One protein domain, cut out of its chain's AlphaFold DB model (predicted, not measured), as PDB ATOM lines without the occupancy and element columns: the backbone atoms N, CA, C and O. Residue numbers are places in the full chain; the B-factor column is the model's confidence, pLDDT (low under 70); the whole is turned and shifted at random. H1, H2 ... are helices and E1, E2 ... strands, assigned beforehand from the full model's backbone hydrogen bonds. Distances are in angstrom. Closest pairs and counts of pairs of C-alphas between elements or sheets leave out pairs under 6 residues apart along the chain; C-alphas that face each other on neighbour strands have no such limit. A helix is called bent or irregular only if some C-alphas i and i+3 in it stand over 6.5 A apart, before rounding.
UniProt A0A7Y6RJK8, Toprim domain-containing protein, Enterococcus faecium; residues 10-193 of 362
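What this domain is: This is residues 10 to 193 of the 362 residues of the protein "Toprim domain-containing protein" of Enterococcus faecium (UniProt A0A7Y6RJK8). Two four-stranded sheets lie end to end in an elongated domain: an antiparallel sheet, E1 E2 E3 E4, at one end, and a mixed sheet, E5 E7 E6 E8, covered by H4 and H5 on one face and by H3 on the other, which makes three layers. H2 caps the turn from E3 to E4, H1 grazes the first sheet, and long loops, residues 24 to 43 and 178 to 193, lie toward the two ends of the long axis. The 184 printed residues hold five named helices and eight named strands in the order H1 E1 E2 E3 H2 E4 E5 E6 H3 E7 H4 E8 H5, a mixed class. The whole is compact, with a radius of gyration of the C-alphas of 17.2 A, and spans 56 by 35 by 32 A.

Where its parts are: H1, residues 10 to 17, begins at C-alpha 10 (37.820, 45.225, 27.783). E1 is residues 21 to 23, E2 44 to 49 and E3 56 to 62, 17.1 A long. H2, residues 68 to 74, is irregular: C-alphas 70 and 73 are 9.4 A apart. E4 is residues 78 to 80, E5 91 to 94, E6 99 to 103, H3 106 to 115 and E7 123 to 127. H4, residues 133 to 148, spans 22.3 A, E8 is residues 156 to 160, and H5, residues 165 to 177, spans 18.6 A and ends at C-alpha 177 (45.284, 11.386, 15.724).

How they stand to each other: H1 only just touches H3, with 3 pairs of C-alphas within 8 A, the closest those of Leu 11 and Ala 114, 6.9 A. E1, E2 and E3 form a meander, each strand the antiparallel neighbour of the one before; N 45 and O 22 are 2.8 A apart, N 46 and O 60 2.7 A. E4 is antiparallel to E3, with N 61 and O 79 at 2.8 A. E5 is antiparallel to E7, with N 125 and O 92 at 2.8 A. E6, H3, E7 is a strand-helix-strand unit, two parallel neighbours joined through a helix, and E7, H4, E8 a split one, with E6 between; both crossovers are right-handed. N 126 and O 101 are 2.8 A apart, N 160 and O 102 2.7 A. H3 and H4 run along the strands on opposite faces, at heights of 8.7 A and 9.8 A. In H1, H3, H4 and H5 every O i to N i+4 pair is within hydrogen-bond range; in H2 1 of 3 is, and 0 of 4 O i to N i+3 pairs.

The domain as a whole: The farthest C-alphas, of His 28 and Thr 184, are 56.8 A apart. The printed part has no cut. The link E1 to E2 is long, 20 residues. Residues 32 to 33 have pLDDT under 70.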
ATOM      1  N   TRP A  10      38.734  45.585  28.876       93.81
ATOM      2  CA  TRP A  10      37.820  45.225  27.783       93.81
ATOM      3  C   TRP A  10      37.457  43.732  27.742       93.81
ATOM      4  O   TRP A  10      36.352  43.387  27.332       93.81
ATOM      5  N   LEU A  11      38.388  42.847  28.117       94.31
ATOM      6  CA  LEU A  11      38.177  41.401  28.072       94.31
ATOM      7  C   LEU A  11      37.408  40.923  29.302       94.31
ATOM      8  O   LEU A  11      36.583  40.021  29.190       94.31
ATOM      9  N   ILE A  12      37.677  41.532  30.460       93.81
ATOM     10  CA  ILE A  12      36.927  41.278  31.692       93.81
ATOM     11  C   ILE A  12      35.479  41.730  31.491       93.81
ATOM     12  O   ILE A  12      34.579  40.911  31.633       93.81
ATOM     13  N   ASP A  13      35.273  42.970  31.039       94.38
ATOM     14  CA  ASP A  13      33.951  43.545  30.776       94.38
ATOM     15  C   ASP A  13      33.167  42.712  29.755       94.38
ATOM     16  O   ASP A  13      31.976  42.453  29.930       94.38
ATOM     17  N   TYR A  14      33.834  42.260  28.685       93.44
ATOM     18  CA  TYR A  14      33.233  41.360  27.704       93.44
ATOM     19  C   TYR A  14      32.801  40.040  28.352       93.44
ATOM     20  O   TYR A  14      31.650  39.635  28.211       93.44
ATOM     21  N   ALA A  15      33.695  39.380  29.092       94.19
ATOM     22  CA  ALA A  15      33.403  38.090  29.702       94.19
ATOM     23  C   ALA A  15      32.311  38.175  30.786       94.19
ATOM     24  O   ALA A  15      31.516  37.248  30.920       94.19
ATOM     25  N   GLU A  16      32.233  39.270  31.541       94.12
ATOM     26  CA  GLU A  16      31.153  39.506  32.506       94.12
ATOM     27  C   GLU A  16      29.818  39.761  31.801       94.12
ATOM     28  O   GLU A  16      28.807  39.156  32.158       94.12
ATOM     29  N   LYS A  17      29.812  40.597  30.754       93.56
ATOM     30  CA  LYS A  17      28.607  40.909  29.973       93.56
ATOM     31  C   LYS A  17      28.014  39.674  29.293       93.56
ATOM     32  O   LYS A  17      26.798  39.513  29.287       93.56
ATOM     33  N   GLU A  18      28.861  38.803  28.756       92.06
ATOM     34  CA  GLU A  18      28.449  37.530  28.148       92.06
ATOM     35  C   GLU A  18      28.121  36.449  29.202       92.06
ATOM     36  O   GLU A  18      27.770  35.315  28.867       92.06
ATOM     37  N   GLY A  19      28.236  36.769  30.498       93.75
ATOM     38  CA  GLY A  19      27.976  35.831  31.588       93.75
ATOM     39  C   GLY A  19      28.907  34.619  31.557       93.75
ATOM     40  O   GLY A  19      28.483  33.509  31.880       93.75
ATOM     41  N   LEU A  20      30.150  34.818  31.114       95.38
ATOM     42  CA  LEU A  20      31.204  33.809  31.018       95.38
ATOM     43  C   LEU A  20      32.010  33.720  32.316       95.38
ATOM     44  O   LEU A  20      32.478  32.640  32.673       95.38
ATOM     45  N   ILE A  21      32.167  34.830  33.039       95.00
ATOM     46  CA  ILE A  21      32.867  34.853  34.326       95.00
ATOM     47  C   ILE A  21      32.025  35.493  35.424       95.00
ATOM     48  O   ILE A  21      31.189  36.352  35.160       95.00
ATOM     49  N   ALA A  22      32.268  35.072  36.663       92.38
ATOM     50  CA  ALA A  22      31.692  35.689  37.852       92.38
ATOM     51  C   ALA A  22      32.670  35.608  39.029       92.38
ATOM     52  O   ALA A  22      33.362  34.603  39.202       92.38
ATOM     53  N   GLU A  23      32.711  36.642  39.865       90.31
ATOM     54  CA  GLU A  23      33.422  36.588  41.142       90.31
ATOM     55  C   GLU A  23      32.539  35.945  42.220       90.31
ATOM     56  O   GLU A  23      31.361  36.275  42.379       90.31
ATOM     57  N   LEU A  24      33.109  35.006  42.973       89.81
ATOM     58  CA  LEU A  24      32.449  34.367  44.100       89.81
ATOM     59  C   LEU A  24      32.529  35.264  45.328       89.81
ATOM     60  O   LEU A  24      33.601  35.710  45.730       89.81
ATOM     61  N   LYS A  25      31.390  35.413  45.998       88.12
ATOM     62  CA  LYS A  25      31.338  36.038  47.317       88.12
ATOM     63  C   LYS A  25      32.124  35.227  48.359       88.12
ATOM     64  O   LYS A  25      32.252  34.004  48.211       88.12
ATOM     65  N   PRO A  26      32.585  35.867  49.447       87.69
ATOM     66  CA  PRO A  26      33.140  35.172  50.600       87.69
ATOM     67  C   PRO A  26      32.219  34.072  51.130       87.69
ATOM     68  O   PRO A  26      30.996  34.138  50.993       87.69
ATOM     69  N   LYS A  27      32.787  33.059  51.790       85.25
ATOM     70  CA  LYS A  27      32.048  31.917  52.349       85.25
ATOM     71  C   LYS A  27      30.825  32.350  53.155       85.25
ATOM     72  O   LYS A  27      29.755  31.789  52.961       85.25
ATOM     73  N   HIS A  28      30.975  33.339  54.031       86.38
ATOM     74  CA  HIS A  28      29.906  33.783  54.927       86.38
ATOM     75  C   HIS A  28      28.707  34.429  54.204       86.38
ATOM     76  O   HIS A  28      27.646  34.566  54.803       86.38
ATOM     77  N   GLU A  29      28.847  34.768  52.920       87.25
ATOM     78  CA  GLU A  29      27.791  35.346  52.082       87.25
ATOM     79  C   GLU A  29      27.218  34.362  51.043       87.25
ATOM     80  O   GLU A  29      26.282  34.702  50.312       87.25
ATOM     81  N   ARG A  30      27.768  33.145  50.930       82.25
ATOM     82  CA  ARG A  30      27.317  32.137  49.959       82.25
ATOM     83  C   ARG A  30      26.188  31.288  50.544       82.25
ATOM     84  O   ARG A  30      26.339  30.697  51.606       82.25
ATOM     85  N   GLN A  31      25.071  31.185  49.819       72.81
ATOM     86  CA  GLN A  31      23.913  30.377  50.234       72.81
ATOM     87  C   GLN A  31      24.146  28.864  50.072       72.81
ATOM     88  O   GLN A  31      23.621  28.082  50.855       72.81
ATOM     89  N   ASN A  32      24.960  28.461  49.089       69.25
ATOM     90  CA  ASN A  32      25.328  27.070  48.822       69.25
ATOM     91  C   ASN A  32      26.854  26.926  48.795       69.25
ATOM     92  O   ASN A  32      27.551  27.706  48.140       69.25
ATOM     93  N   PHE A  33      27.376  25.912  49.486       68.62
ATOM     94  CA  PHE A  33      28.814  25.677  49.590       68.62
ATOM     95  C   PHE A  33      29.290  24.670  48.541       68.62
ATOM     96  O   PHE A  33      29.035  23.475  48.659       68.62
ATOM     97  N   LEU A  34      30.053  25.149  47.556       76.19
ATOM     98  CA  LEU A  34      30.878  24.292  46.688       76.19
ATOM     99  C   LEU A  34      32.010  23.627  47.488       76.19
ATOM    100  O   LEU A  34      32.387  22.485  47.241       76.19
ATOM    101  N   VAL A  35      32.541  24.357  48.472       76.94
ATOM    102  CA  VAL A  35      33.591  23.923  49.398       76.94
ATOM    103  C   VAL A  35      33.271  24.416  50.806       76.94
ATOM    104  O   VAL A  35      32.728  25.505  50.983       76.94
ATOM    105  N   GLY A  36      33.612  23.609  51.811       77.44
ATOM    106  CA  GLY A  36      33.295  23.885  53.216       77.44
ATOM    107  C   GLY A  36      34.201  24.910  53.908       77.44
ATOM    108  O   GLY A  36      34.009  25.173  55.094       77.44
ATOM    109  N   ASP A  37      35.182  25.491  53.220       84.06
ATOM    110  CA  ASP A  37      36.130  26.470  53.767       84.06
ATOM    111  C   ASP A  37      36.274  27.713  52.858       84.06
ATOM    112  O   ASP A  37      35.502  27.916  51.920       84.06
ATOM    113  N   ASP A  38      37.223  28.582  53.189       85.94
ATOM    114  CA  ASP A  38      37.480  29.886  52.561       85.94
ATOM    115  C   ASP A  38      38.288  29.812  51.252       85.94
ATOM    116  O   ASP A  38      38.562  30.836  50.633       85.94
ATOM    117  N   ARG A  39      38.671  28.620  50.771       89.31
ATOM    118  CA  ARG A  39      39.581  28.490  49.609       89.31
ATOM    119  C   ARG A  39      39.023  29.035  48.289       89.31
ATOM    120  O   ARG A  39      39.746  29.100  47.298       89.31
ATOM    121  N   LEU A  40      37.725  29.327  48.259       88.38
ATOM    122  CA  LEU A  40      37.016  29.903  47.118       88.38
ATOM    123  C   LEU A  40      36.466  31.309  47.413       88.38
ATOM    124  O   LEU A  40      35.620  31.793  46.664       88.38
ATOM    125  N   ASP A  41      36.904  31.953  48.492       89.31
ATOM    126  CA  ASP A  41      36.554  33.346  48.762       89.31
ATOM    127  C   ASP A  41      37.204  34.234  47.694       89.31
ATOM    128  O   ASP A  41      38.389  34.075  47.393       89.31
ATOM    129  N   HIS A  42      36.406  35.100  47.060       87.50
ATOM    130  CA  HIS A  42      36.813  35.923  45.911       87.50
ATOM    131  C   HIS A  42      37.367  35.121  44.725       87.50
ATOM    132  O   HIS A  42      38.102  35.650  43.889       87.50
ATOM    133  N   ALA A  43      37.057  33.823  44.647       90.44
ATOM    134  CA  ALA A  43      37.446  33.010  43.506       90.44
ATOM    135  C   ALA A  43      36.710  33.459  42.245       90.44
ATOM    136  O   ALA A  43      35.614  34.007  42.297       90.44
ATOM    137  N   VAL A  44      37.294  33.160  41.093       92.25
ATOM    138  CA  VAL A  44      36.662  33.413  39.800       92.25
ATOM    139  C   VAL A  44      36.019  32.121  39.319       92.25
ATOM    140  O   VAL A  44      36.707  31.103  39.211       92.25
ATOM    141  N   ALA A  45      34.720  32.159  39.033       94.25
ATOM    142  CA  ALA A  45      34.032  31.144  38.249       94.25
ATOM    143  C   ALA A  45      34.191  31.440  36.758       94.25
ATOM    144  O   ALA A  45      33.959  32.558  36.308       94.25
ATOM    145  N   PHE A  46      34.537  30.405  36.008       96.56
ATOM    146  CA  PHE A  46      34.541  30.331  34.558       96.56
ATOM    147  C   PHE A  46      33.380  29.434  34.149       96.56
ATOM    148  O   PHE A  46      33.462  28.212  34.283       96.56
ATOM    149  N   LEU A  47      32.290  30.044  33.702       96.44
ATOM    150  CA  LEU A  47      31.040  29.372  33.376       96.44
ATOM    151  C   LEU A  47      31.145  28.717  31.996       96.44
ATOM    152  O   LEU A  47      31.530  29.347  31.013       96.44
ATOM    153  N   TRP A  48      30.830  27.429  31.923       96.06
ATOM    154  CA  TRP A  48      30.876  26.654  30.691       96.06
ATOM    155  C   TRP A  48      29.546  26.831  29.978       96.06
ATOM    156  O   TRP A  48      28.515  26.365  30.462       96.06
ATOM    157  N   LYS A  49      29.566  27.543  28.852       94.62
ATOM    158  CA  LYS A  49      28.383  27.739  28.018       94.62
ATOM    159  C   LYS A  49      28.285  26.633  26.982       94.62
ATOM    160  O   LYS A  49      29.265  26.364  26.283       94.62
ATOM    161  N   ASP A  50      27.111  26.024  26.895       92.75
ATOM    162  CA  ASP A  50      26.758  25.150  25.783       92.75
ATOM    163  C   ASP A  50      26.690  25.990  24.497       92.75
ATOM    164  O   ASP A  50      26.035  27.037  24.482       92.75
ATOM    165  N   PRO A  51      27.385  25.590  23.424       85.69
ATOM    166  CA  PRO A  51      27.441  26.396  22.212       85.69
ATOM    167  C   PRO A  51      26.152  26.450  21.401       85.69
ATOM    168  O   PRO A  51      25.997  27.364  20.589       85.69
ATOM    169  N   LEU A  52      25.258  25.482  21.585       84.50
ATOM    170  CA  LEU A  52      23.997  25.386  20.865       84.50
ATOM    171  C   LEU A  52      22.890  26.138  21.606       84.50
ATOM    172  O   LEU A  52      22.095  26.831  20.970       84.50
ATOM    173  N   THR A  53      22.833  26.008  22.932       89.88
ATOM    174  CA  THR A  53      21.748  26.571  23.754       89.88
ATOM    175  C   THR A  53      22.125  27.871  24.461       89.88
ATOM    176  O   THR A  53      21.243  28.650  24.818       89.88
ATOM    177  N   GLY A  54      23.420  28.127  24.678       89.69
ATOM    178  CA  GLY A  54      23.908  29.230  25.510       89.69
ATOM    179  C   GLY A  54      23.695  29.013  27.015       89.69
ATOM    180  O   GLY A  54      23.976  29.906  27.819       89.69
ATOM    181  N   GLU A  55      23.200  27.842  27.423       93.94
ATOM    182  CA  GLU A  55      22.972  27.519  28.828       93.94
ATOM    183  C   GLU A  55      24.285  27.241  29.563       93.94
ATOM    184  O   GLU A  55      25.290  26.831  28.982       93.94
ATOM    185  N   THR A  56      24.285  27.469  30.877       95.38
ATOM    186  CA  THR A  56      25.443  27.137  31.715       95.38
ATOM    187  C   THR A  56      25.387  25.659  32.077       95.38
ATOM    188  O   THR A  56      24.502  25.241  32.820       95.38
ATOM    189  N   VAL A  57      26.347  24.886  31.581       95.19
ATOM    190  CA  VAL A  57      26.405  23.420  31.713       95.19
ATOM    191  C   VAL A  57      27.508  22.926  32.655       95.19
ATOM    192  O   VAL A  57      27.752  21.728  32.797       95.19
ATOM    193  N   GLY A  58      28.185  23.857  33.317       94.88
ATOM    194  CA  GLY A  58      29.200  23.595  34.327       94.88
ATOM    195  C   GLY A  58      30.012  24.849  34.620       94.88
ATOM    196  O   GLY A  58      29.791  25.905  34.021       94.88
ATOM    197  N   ALA A  59      30.968  24.729  35.531       94.94
ATOM    198  CA  ALA A  59      31.909  25.788  35.838       94.94
ATOM    199  C   ALA A  59      33.256  25.245  36.327       94.94
ATOM    200  O   ALA A  59      33.343  24.233  37.031       94.94
ATOM    201  N   SER A  60      34.306  25.996  36.000       94.81
ATOM    202  CA  SER A  60      35.636  25.881  36.603       94.81
ATOM    203  C   SER A  60      35.854  27.041  37.560       94.81
ATOM    204  O   SER A  60      35.557  28.181  37.228       94.81
ATOM    205  N   TYR A  61      36.428  26.788  38.728       93.19
ATOM    206  CA  TYR A  61      36.697  27.802  39.740       93.19
ATOM    207  C   TYR A  61      38.189  27.913  39.988       93.19
ATOM    208  O   TYR A  61      38.886  26.909  40.166       93.19
ATOM    209  N   GLN A  62      38.660  29.151  40.058       91.38
ATOM    210  CA  GLN A  62      40.040  29.483  40.347       91.38
ATOM    211  C   GLN A  62      40.108  30.381  41.578       91.38
ATOM    212  O   GLN A  62      39.658  31.525  41.550       91.38
ATOM    213  N   GLY A  63      40.719  29.866  42.643       88.44
ATOM    214  CA  GLY A  63      41.021  30.642  43.839       88.44
ATOM    215  C   GLY A  63      42.007  31.772  43.546       88.44
ATOM    216  O   GLY A  63      42.903  31.632  42.703       88.44
ATOM    217  N   THR A  64      41.826  32.882  44.255       82.56
ATOM    218  CA  THR A  64      42.665  34.090  44.195       82.56
ATOM    219  C   THR A  64      43.696  34.149  45.323       82.56
ATOM    220  O   THR A  64      44.709  34.825  45.175       82.56
ATOM    221  N   ILE A  65      43.495  33.392  46.405       81.69
ATOM    222  CA  ILE A  65      44.443  33.273  47.519       81.69
ATOM    223  C   ILE A  65      45.636  32.411  47.093       81.69
ATOM    224  O   ILE A  65      45.466  31.234  46.759       81.69
ATOM    225  N   VAL A  66      46.838  32.994  47.142       83.31
ATOM    226  CA  VAL A  66      48.097  32.287  46.887       83.31
ATOM    227  C   VAL A  66      48.680  31.759  48.199       83.31
ATOM    228  O   VAL A  66      49.120  32.530  49.045       83.31
ATOM    229  N   ASP A  67      48.708  30.439  48.354       86.06
ATOM    230  CA  ASP A  67      49.308  29.729  49.484       86.06
ATOM    231  C   ASP A  67      49.892  28.383  49.012       86.06
ATOM    232  O   ASP A  67      49.177  27.406  48.771       86.06
ATOM    233  N   PHE A  68      51.219  28.325  48.873       89.50
ATOM    234  CA  PHE A  68      51.933  27.118  48.440       89.50
ATOM    235  C   PHE A  68      51.986  26.022  49.510       89.50
ATOM    236  O   PHE A  68      52.090  24.846  49.159       89.50
ATOM    237  N   ASN A  69      51.875  26.374  50.795       91.25
ATOM    238  CA  ASN A  69      51.820  25.386  51.873       91.25
ATOM    239  C   ASN A  69      50.471  24.661  51.856       91.25
ATOM    240  O   ASN A  69      50.413  23.445  52.026       91.25
ATOM    241  N   ARG A  70      49.386  25.399  51.597       88.19
ATOM    242  CA  ARG A  70      48.021  24.860  51.565       88.19
ATOM    243  C   ARG A  70      47.653  24.196  50.237       88.19
ATOM    244  O   ARG A  70      46.962  23.179  50.240       88.19
ATOM    245  N   PHE A  71      48.078  24.760  49.105       87.69
ATOM    246  CA  PHE A  71      47.653  24.326  47.765       87.69
ATOM    247  C   PHE A  71      48.769  23.668  46.936       87.69
ATOM    248  O   PHE A  71      48.587  23.370  45.752       87.69
ATOM    249  N   GLY A  72      49.925  23.409  47.553       87.50
ATOM    250  CA  GLY A  72      51.067  22.757  46.921       87.50
ATOM    251  C   GLY A  72      51.653  23.576  45.771       87.50
ATOM    252  O   GLY A  72      51.530  24.798  45.723       87.50
ATOM    253  N   LYS A  73      52.268  22.893  44.794       80.88
ATOM    254  CA  LYS A  73      52.996  23.529  43.674       80.88
ATOM    255  C   LYS A  73      52.173  24.553  42.882       80.88
ATOM    256  O   LYS A  73      52.746  25.477  42.323       80.88
ATOM    257  N   ARG A  74      50.847  24.389  42.815       77.31
ATOM    258  CA  ARG A  74      49.957  25.286  42.060       77.31
ATOM    259  C   ARG A  74      49.676  26.600  42.796       77.31
ATOM    260  O   ARG A  74      49.179  27.539  42.180       77.31
ATOM    261  N   GLY A  75      49.936  26.650  44.103       85.19
ATOM    262  CA  GLY A  75      49.788  27.834  44.949       85.19
ATOM    263  C   GLY A  75      48.358  28.341  45.121       85.19
ATOM    264  O   GLY A  75      48.137  29.216  45.934       85.19
ATOM    265  N   THR A  76      47.372  27.812  44.401       87.00
ATOM    266  CA  THR A  76      45.978  28.265  44.427       87.00
ATOM    267  C   THR A  76      45.044  27.069  44.324       87.00
ATOM    268  O   THR A  76      45.391  26.041  43.734       87.00
ATOM    269  N   TYR A  77      43.838  27.198  44.874       89.94
ATOM    270  CA  TYR A  77      42.823  26.163  44.735       89.94
ATOM    271  C   TYR A  77      42.167  26.192  43.348       89.94
ATOM    272  O   TYR A  77      41.831  27.258  42.833       89.94
ATOM    273  N   LYS A  78      41.947  25.010  42.765       89.44
ATOM    274  CA  LYS A  78      41.166  24.820  41.540       89.44
ATOM    275  C   LYS A  78      40.056  23.811  41.805       89.44
ATOM    276  O   LYS A  78      40.293  22.786  42.445       89.44
ATOM    277  N   HIS A  79      38.867  24.093  41.289       89.81
ATOM    278  CA  HIS A  79      37.715  23.203  41.367       89.81
ATOM    279  C   HIS A  79      36.988  23.176  40.028       89.81
ATOM    280  O   HIS A  79      37.012  24.157  39.297       89.81
ATOM    281  N   ILE A  80      36.353  22.059  39.712       89.12
ATOM    282  CA  ILE A  80      35.383  21.938  38.624       89.12
ATOM    283  C   ILE A  80      34.121  21.396  39.284       89.12
ATOM    284  O   ILE A  80      34.246  20.597  40.218       89.12
ATOM    285  N   ASP A  81      32.946  21.829  38.829       88.12
ATOM    286  CA  ASP A  81      31.672  21.288  39.310       88.12
ATOM    287  C   ASP A  81      31.683  19.750  39.355       88.12
ATOM    288  O   ASP A  81      32.391  19.079  38.605       88.12
ATOM    289  N   LYS A  82      30.881  19.168  40.255       80.06
ATOM    290  CA  LYS A  82      30.873  17.715  40.490       80.06
ATOM    291  C   LYS A  82      30.352  16.910  39.291       80.06
ATOM    292  O   LYS A  82      30.858  15.823  39.039       80.06
ATOM    293  N   ASN A  83      29.351  17.439  38.588       80.44
ATOM    294  CA  ASN A  83      28.686  16.792  37.454       80.44
ATOM    295  C   ASN A  83      28.510  17.799  36.303       80.44
ATOM    296  O   ASN A  83      27.373  18.149  35.981       80.44
ATOM    297  N   PRO A  84      29.599  18.331  35.726       87.00
ATOM    298  CA  PRO A  84      29.469  19.200  34.574       87.00
ATOM    299  C   PRO A  84      29.071  18.351  33.361       87.00
ATOM    300  O   PRO A  84      29.337  17.142  33.331       87.00
ATOM    301  N   THR A  85      28.477  18.966  32.341       90.75
ATOM    302  CA  THR A  85      28.221  18.254  31.087       90.75
ATOM    303  C   THR A  85      29.547  17.731  30.519       90.75
ATOM    304  O   THR A  85      30.520  18.489  30.415       90.75
ATOM    305  N   PRO A  86      29.639  16.431  30.176       91.00
ATOM    306  CA  PRO A  86      30.864  15.847  29.647       91.00
ATOM    307  C   PRO A  86      31.365  16.575  28.401       91.00
ATOM    308  O   PRO A  86      30.580  17.099  27.617       91.00
ATOM    309  N   ASN A  87      32.682  16.568  28.197       94.50
ATOM    310  CA  ASN A  87      33.360  17.134  27.026       94.50
ATOM    311  C   ASN A  87      33.214  18.648  26.815       94.50
ATOM    312  O   ASN A  87      33.764  19.170  25.849       94.50
ATOM    313  N   HIS A  88      32.562  19.352  27.738       95.31
ATOM    314  CA  HIS A  88      32.474  20.804  27.733       95.31
ATOM    315  C   HIS A  88      33.623  21.435  28.516       95.31
ATOM    316  O   HIS A  88      34.304  20.789  29.319       95.31
ATOM    317  N   GLY A  89      33.816  22.726  28.279       96.19
ATOM    318  CA  GLY A  89      34.741  23.550  29.029       96.19
ATOM    319  C   GLY A  89      34.408  25.026  28.889       96.19
ATOM    320  O   GLY A  89      33.534  25.433  28.116       96.19
ATOM    321  N   PHE A  90      35.126  25.852  29.644       97.69
ATOM    322  CA  PHE A  90      35.044  27.296  29.477       97.69
ATOM    323  C   PHE A  90      35.440  27.666  28.048       97.69
ATOM    324  O   PHE A  90      36.514  27.276  27.595       97.69
ATOM    325  N   ASN A  91      34.598  28.405  27.337       97.50
ATOM    326  CA  ASN A  91      34.846  28.726  25.941       97.50
ATOM    327  C   ASN A  91      34.351  30.130  25.586       97.50
ATOM    328  O   ASN A  91      33.479  30.687  26.247       97.50
ATOM    329  N   LEU A  92      34.960  30.694  24.549       95.56
ATOM    330  CA  LEU A  92      34.686  32.023  24.023       95.56
ATOM    331  C   LEU A  92      34.707  31.926  22.498       95.56
ATOM    332  O   LEU A  92      35.739  31.591  21.915       95.56
ATOM    333  N   LYS A  93      33.566  32.200  21.860       95.25
ATOM    334  CA  LYS A  93      33.405  32.178  20.401       95.25
ATOM    335  C   LYS A  93      33.101  33.585  19.897       95.25
ATOM    336  O   LYS A  93      32.143  34.203  20.350       95.25
ATOM    337  N   ILE A  94      33.902  34.079  18.958       94.06
ATOM    338  CA  ILE A  94      33.694  35.373  18.300       94.06
ATOM    339  C   ILE A  94      33.535  35.121  16.803       94.06
ATOM    340  O   ILE A  94      34.482  34.717  16.136       94.06
ATOM    341  N   GLY A  95      32.347  35.404  16.265       93.38
ATOM    342  CA  GLY A  95      32.039  35.156  14.857       93.38
ATOM    343  C   GLY A  95      31.880  33.667  14.538       93.38
ATOM    344  O   GLY A  95      31.378  32.900  15.361       93.38
ATOM    345  N   ASP A  96      32.285  33.278  13.329       94.88
ATOM    346  CA  ASP A  96      32.205  31.888  12.868       94.88
ATOM    347  C   ASP A  96      33.349  31.042  13.448       94.88
ATOM    348  O   ASP A  96      34.464  31.540  13.544       94.88
ATOM    349  N   PRO A  97      33.168  29.748  13.759       96.25
ATOM    350  CA  PRO A  97      34.224  28.927  14.359       96.25
ATOM    351  C   PRO A  97      35.261  28.430  13.332       96.25
ATOM    352  O   PRO A  97      35.480  27.230  13.181       96.25
ATOM    353  N   LYS A  98      35.904  29.345  12.595       96.00
ATOM    354  CA  LYS A  98      36.897  29.010  11.557       96.00
ATOM    355  C   LYS A  98      38.263  28.671  12.147       96.00
ATOM    356  O   LYS A  98      38.977  27.860  11.563       96.00
ATOM    357  N   HIS A  99      38.614  29.267  13.283       97.50
ATOM    358  CA  HIS A  99      39.897  29.065  13.954       97.50
ATOM    359  C   HIS A  99      39.674  28.538  15.372       97.50
ATOM    360  O   HIS A  99      39.367  29.304  16.286       97.50
ATOM    361  N   LEU A 100      39.822  27.227  15.568       98.25
ATOM    362  CA  LEU A 100      39.677  26.613  16.888       98.25
ATOM    363  C   LEU A 100      41.011  26.622  17.629       98.25
ATOM    364  O   LEU A 100      42.042  26.258  17.065       98.25
ATOM    365  N   LYS A 101      40.989  26.999  18.908       98.62
ATOM    366  CA  LYS A 101      42.175  27.029  19.774       98.62
ATOM    367  C   LYS A 101      41.864  26.389  21.120       98.62
ATOM    368  O   LYS A 101      40.974  26.846  21.837       98.62
ATOM    369  N   PHE A 102      42.613  25.348  21.464       98.62
ATOM    370  CA  PHE A 102      42.374  24.521  22.644       98.62
ATOM    371  C   PHE A 102      43.442  24.737  23.712       98.62
ATOM    372  O   PHE A 102      44.598  24.380  23.511       98.62
ATOM    373  N   PHE A 103      43.057  25.277  24.864       98.62
ATOM    374  CA  PHE A 103      43.950  25.657  25.959       98.62
ATOM    375  C   PHE A 103      43.854  24.680  27.132       98.62
ATOM    376  O   PHE A 103      42.792  24.111  27.392       98.62
ATOM    377  N   GLU A 104      44.935  24.510  27.895       96.00
ATOM    378  CA  GLU A 104      44.904  23.696  29.123       96.00
ATOM    379  C   GLU A 104      44.020  24.288  30.221       96.00
ATOM    380  O   GLU A 104      43.487  23.549  31.058       96.00
ATOM    381  N   SER A 105      43.861  25.612  30.240       95.25
ATOM    382  CA  SER A 105      43.105  26.309  31.273       95.25
ATOM    383  C   SER A 105      42.360  27.539  30.755       95.25
ATOM    384  O   SER A 105      42.743  28.167  29.767       95.25
ATOM    385  N   SER A 106      41.316  27.935  31.488       95.75
ATOM    386  CA  SER A 106      40.547  29.156  31.227       95.75
ATOM    387  C   SER A 106      41.399  30.423  31.304       95.75
ATOM    388  O   SER A 106      41.116  31.405  30.623       95.75
ATOM    389  N   ILE A 107      42.451  30.418  32.126       94.44
ATOM    390  CA  ILE A 107      43.334  31.576  32.293       94.44
ATOM    391  C   ILE A 107      44.251  31.711  31.080       94.44
ATOM    392  O   ILE A 107      44.422  32.824  30.588       94.44
ATOM    393  N   ASP A 108      44.797  30.608  30.566       97.19
ATOM    394  CA  ASP A 108      45.630  30.626  29.357       97.19
ATOM    395  C   ASP A 108      44.833  31.074  28.141       97.19
ATOM    396  O   ASP A 108      45.304  31.909  27.373       97.19
ATOM    397  N   LEU A 109      43.586  30.612  28.038       97.94
ATOM    398  CA  LEU A 109      42.641  31.063  27.024       97.94
ATOM    399  C   LEU A 109      42.474  32.587  27.042       97.94
ATOM    400  O   LEU A 109      42.648  33.250  26.018       97.94
ATOM    401  N   LEU A 110      42.151  33.159  28.205       97.12
ATOM    402  CA  LEU A 110      41.960  34.608  28.330       97.12
ATOM    403  C   LEU A 110      43.270  35.378  28.143       97.12
ATOM    404  O   LEU A 110      43.262  36.485  27.611       97.12
ATOM    405  N   SER A 111      44.401  34.795  28.534       97.31
ATOM    406  CA  SER A 111      45.713  35.420  28.364       97.31
ATOM    407  C   SER A 111      46.121  35.476  26.895       97.31
ATOM    408  O   SER A 111      46.583  36.514  26.421       97.31
ATOM    409  N   TYR A 112      45.852  34.410  26.138       97.94
ATOM    410  CA  TYR A 112      45.982  34.415  24.686       97.94
ATOM    411  C   TYR A 112      45.070  35.469  24.048       97.94
ATOM    412  O   TYR A 112      45.533  36.236  23.202       97.94
ATOM    413  N   ALA A 113      43.804  35.548  24.476       97.56
ATOM    414  CA  ALA A 113      42.852  36.531  23.962       97.56
ATOM    415  C   ALA A 113      43.292  37.978  24.233       97.56
ATOM    416  O   ALA A 113      43.154  38.843  23.370       97.56
ATOM    417  N   ALA A 114      43.876  38.235  25.406       96.75
ATOM    418  CA  ALA A 114      44.450  39.528  25.751       96.75
ATOM    419  C   ALA A 114      45.641  39.899  24.849       96.75
ATOM    420  O   ALA A 114      45.753  41.053  24.438       96.75
ATOM    421  N   LEU A 115      46.506  38.928  24.537       96.56
ATOM    422  CA  LEU A 115      47.705  39.118  23.713       96.56
ATOM    423  C   LEU A 115      47.425  39.210  22.207       96.56
ATOM    424  O   LEU A 115      48.227  39.798  21.491       96.56
ATOM    425  N   ASN A 116      46.330  38.618  21.724       96.25
ATOM    426  CA  ASN A 116      46.061  38.427  20.292       96.25
ATOM    427  C   ASN A 116      44.676  38.954  19.896       96.25
ATOM    428  O   ASN A 116      43.953  38.302  19.140       96.25
ATOM    429  N   ARG A 117      44.275  40.112  20.434       94.44
ATOM    430  CA  ARG A 117      42.934  40.692  20.240       94.44
ATOM    431  C   ARG A 117      42.536  40.788  18.763       94.44
ATOM    432  O   ARG A 117      41.387  40.546  18.412       94.44
ATOM    433  N   GLU A 118      43.485  41.127  17.902       93.12
ATOM    434  CA  GLU A 118      43.319  41.266  16.455       93.12
ATOM    435  C   GLU A 118      43.084  39.937  15.721       93.12
ATOM    436  O   GLU A 118      42.585  39.945  14.599       93.12
ATOM    437  N   LYS A 119      43.397  38.798  16.352       93.69
ATOM    438  CA  LYS A 119      43.237  37.443  15.791       93.69
ATOM    439  C   LYS A 119      42.012  36.707  16.335       93.69
ATOM    440  O   LYS A 119      41.909  35.496  16.171       93.69
ATOM    441  N   LEU A 120      41.126  37.408  17.044       95.75
ATOM    442  CA  LEU A 120      39.943  36.798  17.652       95.75
ATOM    443  C   LEU A 120      38.737  36.727  16.717       95.75
ATOM    444  O   LEU A 120      37.785  36.022  17.029       95.75
ATOM    445  N   GLN A 121      38.753  37.442  15.592       96.50
ATOM    446  CA  GLN A 121      37.664  37.349  14.625       96.50
ATOM    447  C   GLN A 121      37.605  35.939  14.030       96.50
ATOM    448  O   GLN A 121      38.613  35.419  13.560       96.50
ATOM    449  N   ASP A 122      36.406  35.362  14.024       96.69
ATOM    450  CA  ASP A 122      36.130  33.997  13.576       96.69
ATOM    451  C   ASP A 122      36.944  32.925  14.332       96.69
ATOM    452  O   ASP A 122      37.328  31.883  13.784       96.69
ATOM    453  N   ALA A 123      37.223  33.192  15.610       97.62
ATOM    454  CA  ALA A 123      37.928  32.279  16.492       97.62
ATOM    455  C   ALA A 123      36.995  31.675  17.544       97.62
ATOM    456  O   ALA A 123      36.136  32.346  18.123       97.62
ATOM    457  N   TRP A 124      37.241  30.405  17.849       97.94
ATOM    458  CA  TRP A 124      36.651  29.721  18.984       97.94
ATOM    459  C   TRP A 124      37.749  29.232  19.913       97.94
ATOM    460  O   TRP A 124      38.501  28.306  19.605       97.94
ATOM    461  N   LEU A 125      37.852  29.886  21.062       98.56
ATOM    462  CA  LEU A 125      38.783  29.508  22.103       98.56
ATOM    463  C   LEU A 125      38.080  28.584  23.097       98.56
ATOM    464  O   LEU A 125      36.990  28.906  23.570       98.56
ATOM    465  N   VAL A 126      38.712  27.468  23.450       98.50
ATOM    466  CA  VAL A 126      38.144  26.450  24.344       98.50
ATOM    467  C   VAL A 126      39.177  26.025  25.384       98.50
ATOM    468  O   VAL A 126      40.286  25.623  25.045       98.50
ATOM    469  N   SER A 127      38.822  26.089  26.664       97.88
ATOM    470  CA  SER A 127      39.578  25.492  27.764       97.88
ATOM    471  C   SER A 127      39.194  24.026  27.890       97.88
ATOM    472  O   SER A 127      38.031  23.695  28.096       97.88
ATOM    473  N   MET A 128      40.183  23.143  27.845       97.31
ATOM    474  CA  MET A 128      40.007  21.716  28.110       97.31
ATOM    475  C   MET A 128      40.000  21.394  29.616       97.31
ATOM    476  O   MET A 128      39.645  20.286  30.032       97.31
ATOM    477  N   ASP A 129      40.399  22.358  30.453       93.00
ATOM    478  CA  ASP A 129      40.568  22.187  31.896       93.00
ATOM    479  C   ASP A 129      41.400  20.938  32.246       93.00
ATOM    480  O   ASP A 129      41.010  20.082  33.050       93.00
ATOM    481  N   GLY A 130      42.565  20.855  31.601       93.06
ATOM    482  CA  GLY A 130      43.481  19.718  31.576       93.06
ATOM    483  C   GLY A 130      43.651  19.124  30.174       93.06
ATOM    484  O   GLY A 130      42.937  19.463  29.240       93.06
ATOM    485  N   LEU A 131      44.596  18.198  30.026       96.81
ATOM    486  CA  LEU A 131      44.940  17.555  28.751       96.81
ATOM    487  C   LEU A 131      43.869  16.529  28.316       96.81
ATOM    488  O   LEU A 131      44.030  15.322  28.522       96.81
ATOM    489  N   LYS A 132      42.745  16.999  27.750       96.06
ATOM    490  CA  LYS A 132      41.544  16.191  27.453       96.06
ATOM    491  C   LYS A 132      41.169  16.183  25.965       96.06
ATOM    492  O   LYS A 132      40.492  17.077  25.474       96.06
ATOM    493  N   HIS A 133      41.510  15.093  25.275       95.94
ATOM    494  CA  HIS A 133      41.185  14.882  23.854       95.94
ATOM    495  C   HIS A 133      39.686  14.985  23.535       95.94
ATOM    496  O   HIS A 133      39.309  15.559  22.523       95.94
ATOM    497  N   HIS A 134      38.826  14.449  24.401       96.06
ATOM    498  CA  HIS A 134      37.384  14.407  24.148       96.06
ATOM    499  C   HIS A 134      36.742  15.802  24.077       96.06
ATOM    500  O   HIS A 134      35.734  15.959  23.397       96.06
ATOM    501  N   VAL A 135      37.341  16.815  24.720       97.00
ATOM    502  CA  VAL A 135      36.920  18.215  24.560       97.00
ATOM    503  C   VAL A 135      37.270  18.706  23.153       97.00
ATOM    504  O   VAL A 135      36.425  19.291  22.489       97.00
ATOM    505  N   ILE A 136      38.475  18.405  22.651       97.25
ATOM    506  CA  ILE A 136      38.875  18.754  21.276       97.25
ATOM    507  C   ILE A 136      37.902  18.147  20.267       97.25
ATOM    508  O   ILE A 136      37.343  18.876  19.452       97.25
ATOM    509  N   SER A 137      37.661  16.835  20.347       95.50
ATOM    510  CA  SER A 137      36.742  16.141  19.438       95.50
ATOM    511  C   SER A 137      35.349  16.764  19.442       95.50
ATOM    512  O   SER A 137      34.829  17.071  18.375       95.50
ATOM    513  N   HIS A 138      34.789  17.020  20.627       95.88
ATOM    514  CA  HIS A 138      33.453  17.592  20.763       95.88
ATOM    515  C   HIS A 138      33.330  18.959  20.077       95.88
ATOM    516  O   HIS A 138      32.492  19.134  19.202       95.88
ATOM    517  N   TYR A 139      34.202  19.918  20.400       97.06
ATOM    518  CA  TYR A 139      34.106  21.265  19.821       97.06
ATOM    519  C   TYR A 139      34.473  21.308  18.330       97.06
ATOM    520  O   TYR A 139      33.964  22.152  17.593       97.06
ATOM    521  N   VAL A 140      35.322  20.391  17.857       95.62
ATOM    522  CA  VAL A 140      35.564  20.217  16.420       95.62
ATOM    523  C   VAL A 140      34.293  19.738  15.721       95.62
ATOM    524  O   VAL A 140      33.913  20.325  14.709       95.62
ATOM    525  N   GLU A 141      33.599  18.735  16.259       93.88
ATOM    526  CA  GLU A 141      32.320  18.256  15.716       93.88
ATOM    527  C   GLU A 141      31.256  19.364  15.701       93.88
ATOM    528  O   GLU A 141      30.608  19.570  14.673       93.88
ATOM    529  N   GLU A 142      31.145  20.145  16.781       94.88
ATOM    530  CA  GLU A 142      30.248  21.308  16.847       94.88
ATOM    531  C   GLU A 142      30.595  22.355  15.778       94.88
ATOM    532  O   GLU A 142      29.718  22.836  15.056       94.88
ATOM    533  N   SER A 143      31.884  22.667  15.600       95.31
ATOM    534  CA  SER A 143      32.316  23.624  14.576       95.31
ATOM    535  C   SER A 143      32.009  23.148  13.155       95.31
ATOM    536  O   SER A 143      31.560  23.935  12.325       95.31
ATOM    537  N   ILE A 144      32.188  21.853  12.873       93.06
ATOM    538  CA  ILE A 144      31.850  21.248  11.584       93.06
ATOM    539  C   ILE A 144      30.339  21.319  11.367       93.06
ATOM    540  O   ILE A 144      29.901  21.703  10.284       93.06
ATOM    541  N   SER A 145      29.538  20.991  12.383       91.88
ATOM    542  CA  SER A 145      28.075  21.085  12.329       91.88
ATOM    543  C   SER A 145      27.622  22.506  11.977       91.88
ATOM    544  O   SER A 145      26.844  22.702  11.039       91.88
ATOM    545  N   GLU A 146      28.183  23.517  12.641       92.56
ATOM    546  CA  GLU A 146      27.867  24.925  12.397       92.56
ATOM    547  C   GLU A 146      28.312  25.401  11.003       92.56
ATOM    548  O   GLU A 146      27.527  26.015  10.271       92.56
ATOM    549  N   LEU A 147      29.542  25.070  10.594       91.69
ATOM    550  CA  LEU A 147      30.128  25.487   9.315       91.69
ATOM    551  C   LEU A 147      29.613  24.695   8.108       91.69
ATOM    552  O   LEU A 147      29.671  25.199   6.981       91.69
ATOM    553  N   SER A 148      29.064  23.495   8.313       85.50
ATOM    554  CA  SER A 148      28.484  22.665   7.249       85.50
ATOM    555  C   SER A 148      27.336  23.368   6.526       85.50
ATOM    556  O   SER A 148      27.207  23.254   5.308       85.50
ATOM    557  N   ARG A 149      26.569  24.200   7.245       84.00
ATOM    558  CA  ARG A 149      25.512  25.057   6.677       84.00
ATOM    559  C   ARG A 149      26.054  26.045   5.642       84.00
ATOM    560  O   ARG A 149      25.315  26.499   4.775       84.00
ATOM    561  N   LYS A 150      27.346  26.365   5.738       82.56
ATOM    562  CA  LYS A 150      28.096  27.245   4.838       82.56
ATOM    563  C   LYS A 150      29.000  26.464   3.873       82.56
ATOM    564  O   LYS A 150      29.739  27.088   3.124       82.56
ATOM    565  N   GLN A 151      28.937  25.125   3.878       78.75
ATOM    566  CA  GLN A 151      29.816  24.222   3.118       78.75
ATOM    567  C   GLN A 151      31.307  24.509   3.348       78.75
ATOM    568  O   GLN A 151      32.117  24.493   2.425       78.75
ATOM    569  N   THR A 152      31.664  24.803   4.598       84.44
ATOM    570  CA  THR A 152      33.043  25.104   4.995       84.44
ATOM    571  C   THR A 152      33.499  24.186   6.122       84.44
ATOM    572  O   THR A 152      32.682  23.640   6.862       84.44
ATOM    573  N   PHE A 153      34.814  24.024   6.241       89.88
ATOM    574  CA  PHE A 153      35.492  23.295   7.312       89.88
ATOM    575  C   PHE A 153      36.350  24.287   8.124       89.88
ATOM    576  O   PHE A 153      36.763  25.306   7.552       89.88
ATOM    577  N   PRO A 154      36.626  24.036   9.421       94.00
ATOM    578  CA  PRO A 154      37.578  24.840  10.180       94.00
ATOM    579  C   PRO A 154      38.906  25.036   9.445       94.00
ATOM    580  O   PRO A 154      39.527  24.090   8.974       94.00
ATOM    581  N   GLN A 155      39.356  26.280   9.347       93.69
ATOM    582  CA  GLN A 155      40.574  26.635   8.625       93.69
ATOM    583  C   GLN A 155      41.833  26.306   9.425       93.69
ATOM    584  O   GLN A 155      42.838  25.927   8.831       93.69
ATOM    585  N   SER A 156      41.777  26.435  10.754       95.38
ATOM    586  CA  SER A 156      42.854  26.004  11.645       95.38
ATOM    587  C   SER A 156      42.309  25.409  12.938       95.38
ATOM    588  O   SER A 156      41.240  25.778  13.433       95.38
ATOM    589  N   ILE A 157      43.066  24.453  13.475       97.25
ATOM    590  CA  ILE A 157      42.777  23.772  14.735       97.25
ATOM    591  C   ILE A 157      44.083  23.706  15.512       97.25
ATOM    592  O   ILE A 157      44.960  22.915  15.176       97.25
ATOM    593  N   GLU A 158      44.230  24.541  16.530       97.81
ATOM    594  CA  GLU A 158      45.472  24.700  17.278       97.81
ATOM    595  C   GLU A 158      45.362  24.135  18.693       97.81
ATOM    596  O   GLU A 158      44.377  24.346  19.403       97.81
ATOM    597  N   VAL A 159      46.418  23.449  19.125       98.12
ATOM    598  CA  VAL A 159      46.566  22.974  20.504       98.12
ATOM    599  C   VAL A 159      47.524  23.911  21.238       98.12
ATOM    600  O   VAL A 159      48.722  23.958  20.950       98.12
ATOM    601  N   CYS A 160      46.972  24.663  22.183       97.94
ATOM    602  CA  CYS A 160      47.602  25.732  22.954       97.94
ATOM    603  C   CYS A 160      47.920  25.280  24.384       97.94
ATOM    604  O   CYS A 160      47.476  25.881  25.364       97.94
ATOM    605  N   VAL A 161      48.653  24.174  24.480       97.94
ATOM    606  CA  VAL A 161      49.106  23.572  25.740       97.94
ATOM    607  C   VAL A 161      50.338  24.262  26.307       97.94
ATOM    608  O   VAL A 161      51.020  25.001  25.594       97.94
ATOM    609  N   ASP A 162      50.627  23.999  27.577       97.62
ATOM    610  CA  ASP A 162      51.807  24.500  28.264       97.62
ATOM    611  C   ASP A 162      53.081  24.031  27.540       97.62
ATOM    612  O   ASP A 162      53.188  22.896  27.065       97.62
ATOM    613  N   ASN A 163      54.101  24.888  27.504       97.12
ATOM    614  CA  ASN A 163      55.425  24.572  26.977       97.12
ATOM    615  C   ASN A 163      56.233  23.737  27.983       97.12
ATOM    616  O   ASN A 163      57.294  24.131  28.467       97.12
ATOM    617  N   ASP A 164      55.708  22.564  28.318       95.88
ATOM    618  CA  ASP A 164      56.359  21.570  29.156       95.88
ATOM    619  C   ASP A 164      56.256  20.163  28.562       95.88
ATOM    620  O   ASP A 164      55.654  19.918  27.517       95.88
ATOM    621  N   ARG A 165      56.863  19.199  29.253       95.12
ATOM    622  CA  ARG A 165      56.854  17.805  28.817       95.12
ATOM    623  C   ARG A 165      55.441  17.244  28.609       95.12
ATOM    624  O   ARG A 165      55.240  16.481  27.668       95.12
ATOM    625  N   ALA A 166      54.486  17.552  29.485       96.25
ATOM    626  CA  ALA A 166      53.144  16.981  29.412       96.25
ATOM    627  C   ALA A 166      52.349  17.576  28.242       96.25
ATOM    628  O   ALA A 166      51.754  16.813  27.474       96.25
ATOM    629  N   GLY A 167      52.412  18.897  28.068       97.44
ATOM    630  CA  GLY A 167      51.793  19.607  26.956       97.44
ATOM    631  C   GLY A 167      52.334  19.127  25.611       97.44
ATOM    632  O   GLY A 167      51.568  18.694  24.751       97.44
ATOM    633  N   HIS A 168      53.659  19.058  25.450       96.56
ATOM    634  CA  HIS A 168      54.278  18.560  24.214       96.56
ATOM    635  C   HIS A 168      53.884  17.116  23.872       96.56
ATOM    636  O   HIS A 168      53.570  16.823  22.718       96.56
ATOM    637  N   ILE A 169      53.845  16.214  24.860       95.44
ATOM    638  CA  ILE A 169      53.395  14.824  24.658       95.44
ATOM    639  C   ILE A 169      51.916  14.771  24.255       95.44
ATOM    640  O   ILE A 169      51.519  13.925  23.451       95.44
ATOM    641  N   PHE A 170      51.076  15.640  24.817       97.31
ATOM    642  CA  PHE A 170      49.674  15.718  24.427       97.31
ATOM    643  C   PHE A 170      49.514  16.249  23.002       97.31
ATOM    644  O   PHE A 170      48.847  15.599  22.202       97.31
ATOM    645  N   TYR A 171      50.185  17.350  22.652       95.81
ATOM    646  CA  TYR A 171      50.187  17.885  21.289       95.81
ATOM    647  C   TYR A 171      50.616  16.831  20.264       95.81
ATOM    648  O   TYR A 171      49.967  16.663  19.235       95.81
ATOM    649  N   GLU A 172      51.663  16.066  20.574       93.19
ATOM    650  CA  GLU A 172      52.145  14.972  19.734       93.19
ATOM    651  C   GLU A 172      51.047  13.929  19.456       93.19
ATOM    652  O   GLU A 172      50.809  13.555  18.303       93.19
ATOM    653  N   LYS A 173      50.311  13.508  20.493       93.19
ATOM    654  CA  LYS A 173      49.181  12.575  20.354       93.19
ATOM    655  C   LYS A 173      48.062  13.156  19.493       93.19
ATOM    656  O   LYS A 173      47.524  12.441  18.650       93.19
ATOM    657  N   GLU A 174      47.722  14.427  19.677       94.50
ATOM    658  CA  GLU A 174      46.667  15.092  18.904       94.50
ATOM    659  C   GLU A 174      47.065  15.283  17.434       94.50
ATOM    660  O   GLU A 174      46.272  15.007  16.533       94.50
ATOM    661  N   GLN A 175      48.326  15.628  17.168       90.00
ATOM    662  CA  GLN A 175      48.872  15.711  15.815       90.00
ATOM    663  C   GLN A 175      48.815  14.356  15.089       90.00
ATOM    664  O   GLN A 175      48.472  14.302  13.903       90.00
ATOM    665  N   MET A 176      49.129  13.257  15.784       88.44
ATOM    666  CA  MET A 176      49.060  11.909  15.213       88.44
ATOM    667  C   MET A 176      47.631  11.432  14.983       88.44
ATOM    668  O   MET A 176      47.363  10.812  13.949       88.44
ATOM    669  N   LYS A 177      46.705  11.712  15.907       91.19
ATOM    670  CA  LYS A 177      45.284  11.386  15.724       91.19
ATOM    671  C   LYS A 177      44.716  12.115  14.517       91.19
ATOM    672  O   LYS A 177      44.159  11.450  13.646       91.19
ATOM    673  N   GLY A 178      44.969  13.421  14.417       88.25
ATOM    674  CA  GLY A 178      44.408  14.293  13.388       88.25
ATOM    675  C   GLY A 178      42.878  14.266  13.354       88.25
ATOM    676  O   GLY A 178      42.224  13.581  14.136       88.25
ATOM    677  N   ILE A 179      42.312  15.025  12.428       91.00
ATOM    678  CA  ILE A 179      40.874  15.187  12.233       91.00
ATOM    679  C   ILE A 179      40.592  14.948  10.757       91.00
ATOM    680  O   ILE A 179      41.339  15.414   9.900       91.00
ATOM    681  N   VAL A 180      39.552  14.182  10.444       89.81
ATOM    682  CA  VAL A 180      39.160  13.940   9.053       89.81
ATOM    683  C   VAL A 180      38.163  15.011   8.648       89.81
ATOM    684  O   VAL A 180      37.111  15.141   9.268       89.81
ATOM    685  N   ASP A 181      38.495  15.770   7.609       89.38
ATOM    686  CA  ASP A 181      37.547  16.670   6.963       89.38
ATOM    687  C   ASP A 181      36.453  15.832   6.279       89.38
ATOM    688  O   ASP A 181      36.767  15.089   5.342       89.38
ATOM    689  N   PRO A 182      35.183  15.920   6.712       87.38
ATOM    690  CA  PRO A 182      34.108  15.101   6.162       87.38
ATOM    691  C   PRO A 182      33.761  15.458   4.710       87.38
ATOM    692  O   PRO A 182      33.144  14.649   4.022       87.38
ATOM    693  N   PHE A 183      34.156  16.639   4.222       86.88
ATOM    694  CA  PHE A 183      33.873  17.086   2.859       86.88
ATOM    695  C   PHE A 183      34.954  16.647   1.869       86.88
ATOM    696  O   PHE A 183      34.648  16.343   0.716       86.88
ATOM    697  N   THR A 184      36.220  16.602   2.299       89.88
ATOM    698  CA  THR A 184      37.355  16.239   1.428       89.88
ATOM    699  C   THR A 184      37.953  14.863   1.718       89.88
ATOM    700  O   THR A 184      38.789  14.385   0.949       89.88
ATOM    701  N   ASN A 185      37.549  14.226   2.820       88.75
ATOM    702  CA  ASN A 185      38.109  12.986   3.364       88.75
ATOM    703  C   ASN A 185      39.627  13.059   3.636       88.75
ATOM    704  O   ASN A 185      40.320  12.041   3.697       88.75
ATOM    705  N   LYS A 186      40.176  14.275   3.773       90.94
ATOM    706  CA  LYS A 186      41.591  14.495   4.083       90.94
ATOM    707  C   LYS A 186      41.799  14.545   5.587       90.94
ATOM    708  O   LYS A 186      41.043  15.177   6.318       90.94
ATOM    709  N   LYS A 187      42.884  13.920   6.041       90.50
ATOM    710  CA  LYS A 187      43.341  14.034   7.425       90.50
ATOM    711  C   LYS A 187      44.082  15.356   7.623       90.50
ATOM    712  O   LYS A 187      45.174  15.544   7.090       90.50
ATOM    713  N   ILE A 188      43.495  16.235   8.418       90.50
ATOM    714  CA  ILE A 188      44.052  17.510   8.859       90.50
ATOM    715  C   ILE A 188      44.716  17.287  10.216       90.50
ATOM    716  O   ILE A 188      44.190  16.591  11.082       90.50
ATOM    717  N   ARG A 189      45.925  17.816  10.394       91.06
ATOM    718  CA  ARG A 189      46.660  17.712  11.659       91.06
ATOM    719  C   ARG A 189      46.443  18.980  12.464       91.06
ATOM    720  O   ARG A 189      46.436  20.059  11.882       91.06
ATOM    721  N   CYS A 190      46.340  18.844  13.781       94.00
ATOM    722  CA  CYS A 190      46.301  20.011  14.646       94.00
ATOM    723  C   CYS A 190      47.618  20.795  14.552       94.00
ATOM    724  O   CYS A 190      48.725  20.237  14.586       94.00
ATOM    725  N   GLU A 191      47.478  22.103  14.447       94.31
ATOM    726  CA  GLU A 191      48.551  23.074  14.458       94.31
ATOM    727  C   GLU A 191      49.053  23.323  15.883       94.31
ATOM    728  O   GLU A 191      48.415  22.994  16.890       94.31
ATOM    729  N   ARG A 192      50.259  23.877  15.958       91.88
ATOM    730  CA  ARG A 192      50.969  24.104  17.208       91.88
ATOM    731  C   ARG A 192      50.676  25.509  17.728       91.88
ATOM    732  O   ARG A 192      51.134  26.476  17.133       91.88
ATOM    733  N   GLY A 193      49.997  25.605  18.868       95.69
ATOM    734  CA  GLY A 193      49.690  26.869  19.548       95.69
ATOM    735  C   GLY A 193      50.419  27.048  20.887       95.69
ATOM    736  O   GLY A 193      49.914  27.748  21.764       95.69
TER     737      GLY A 193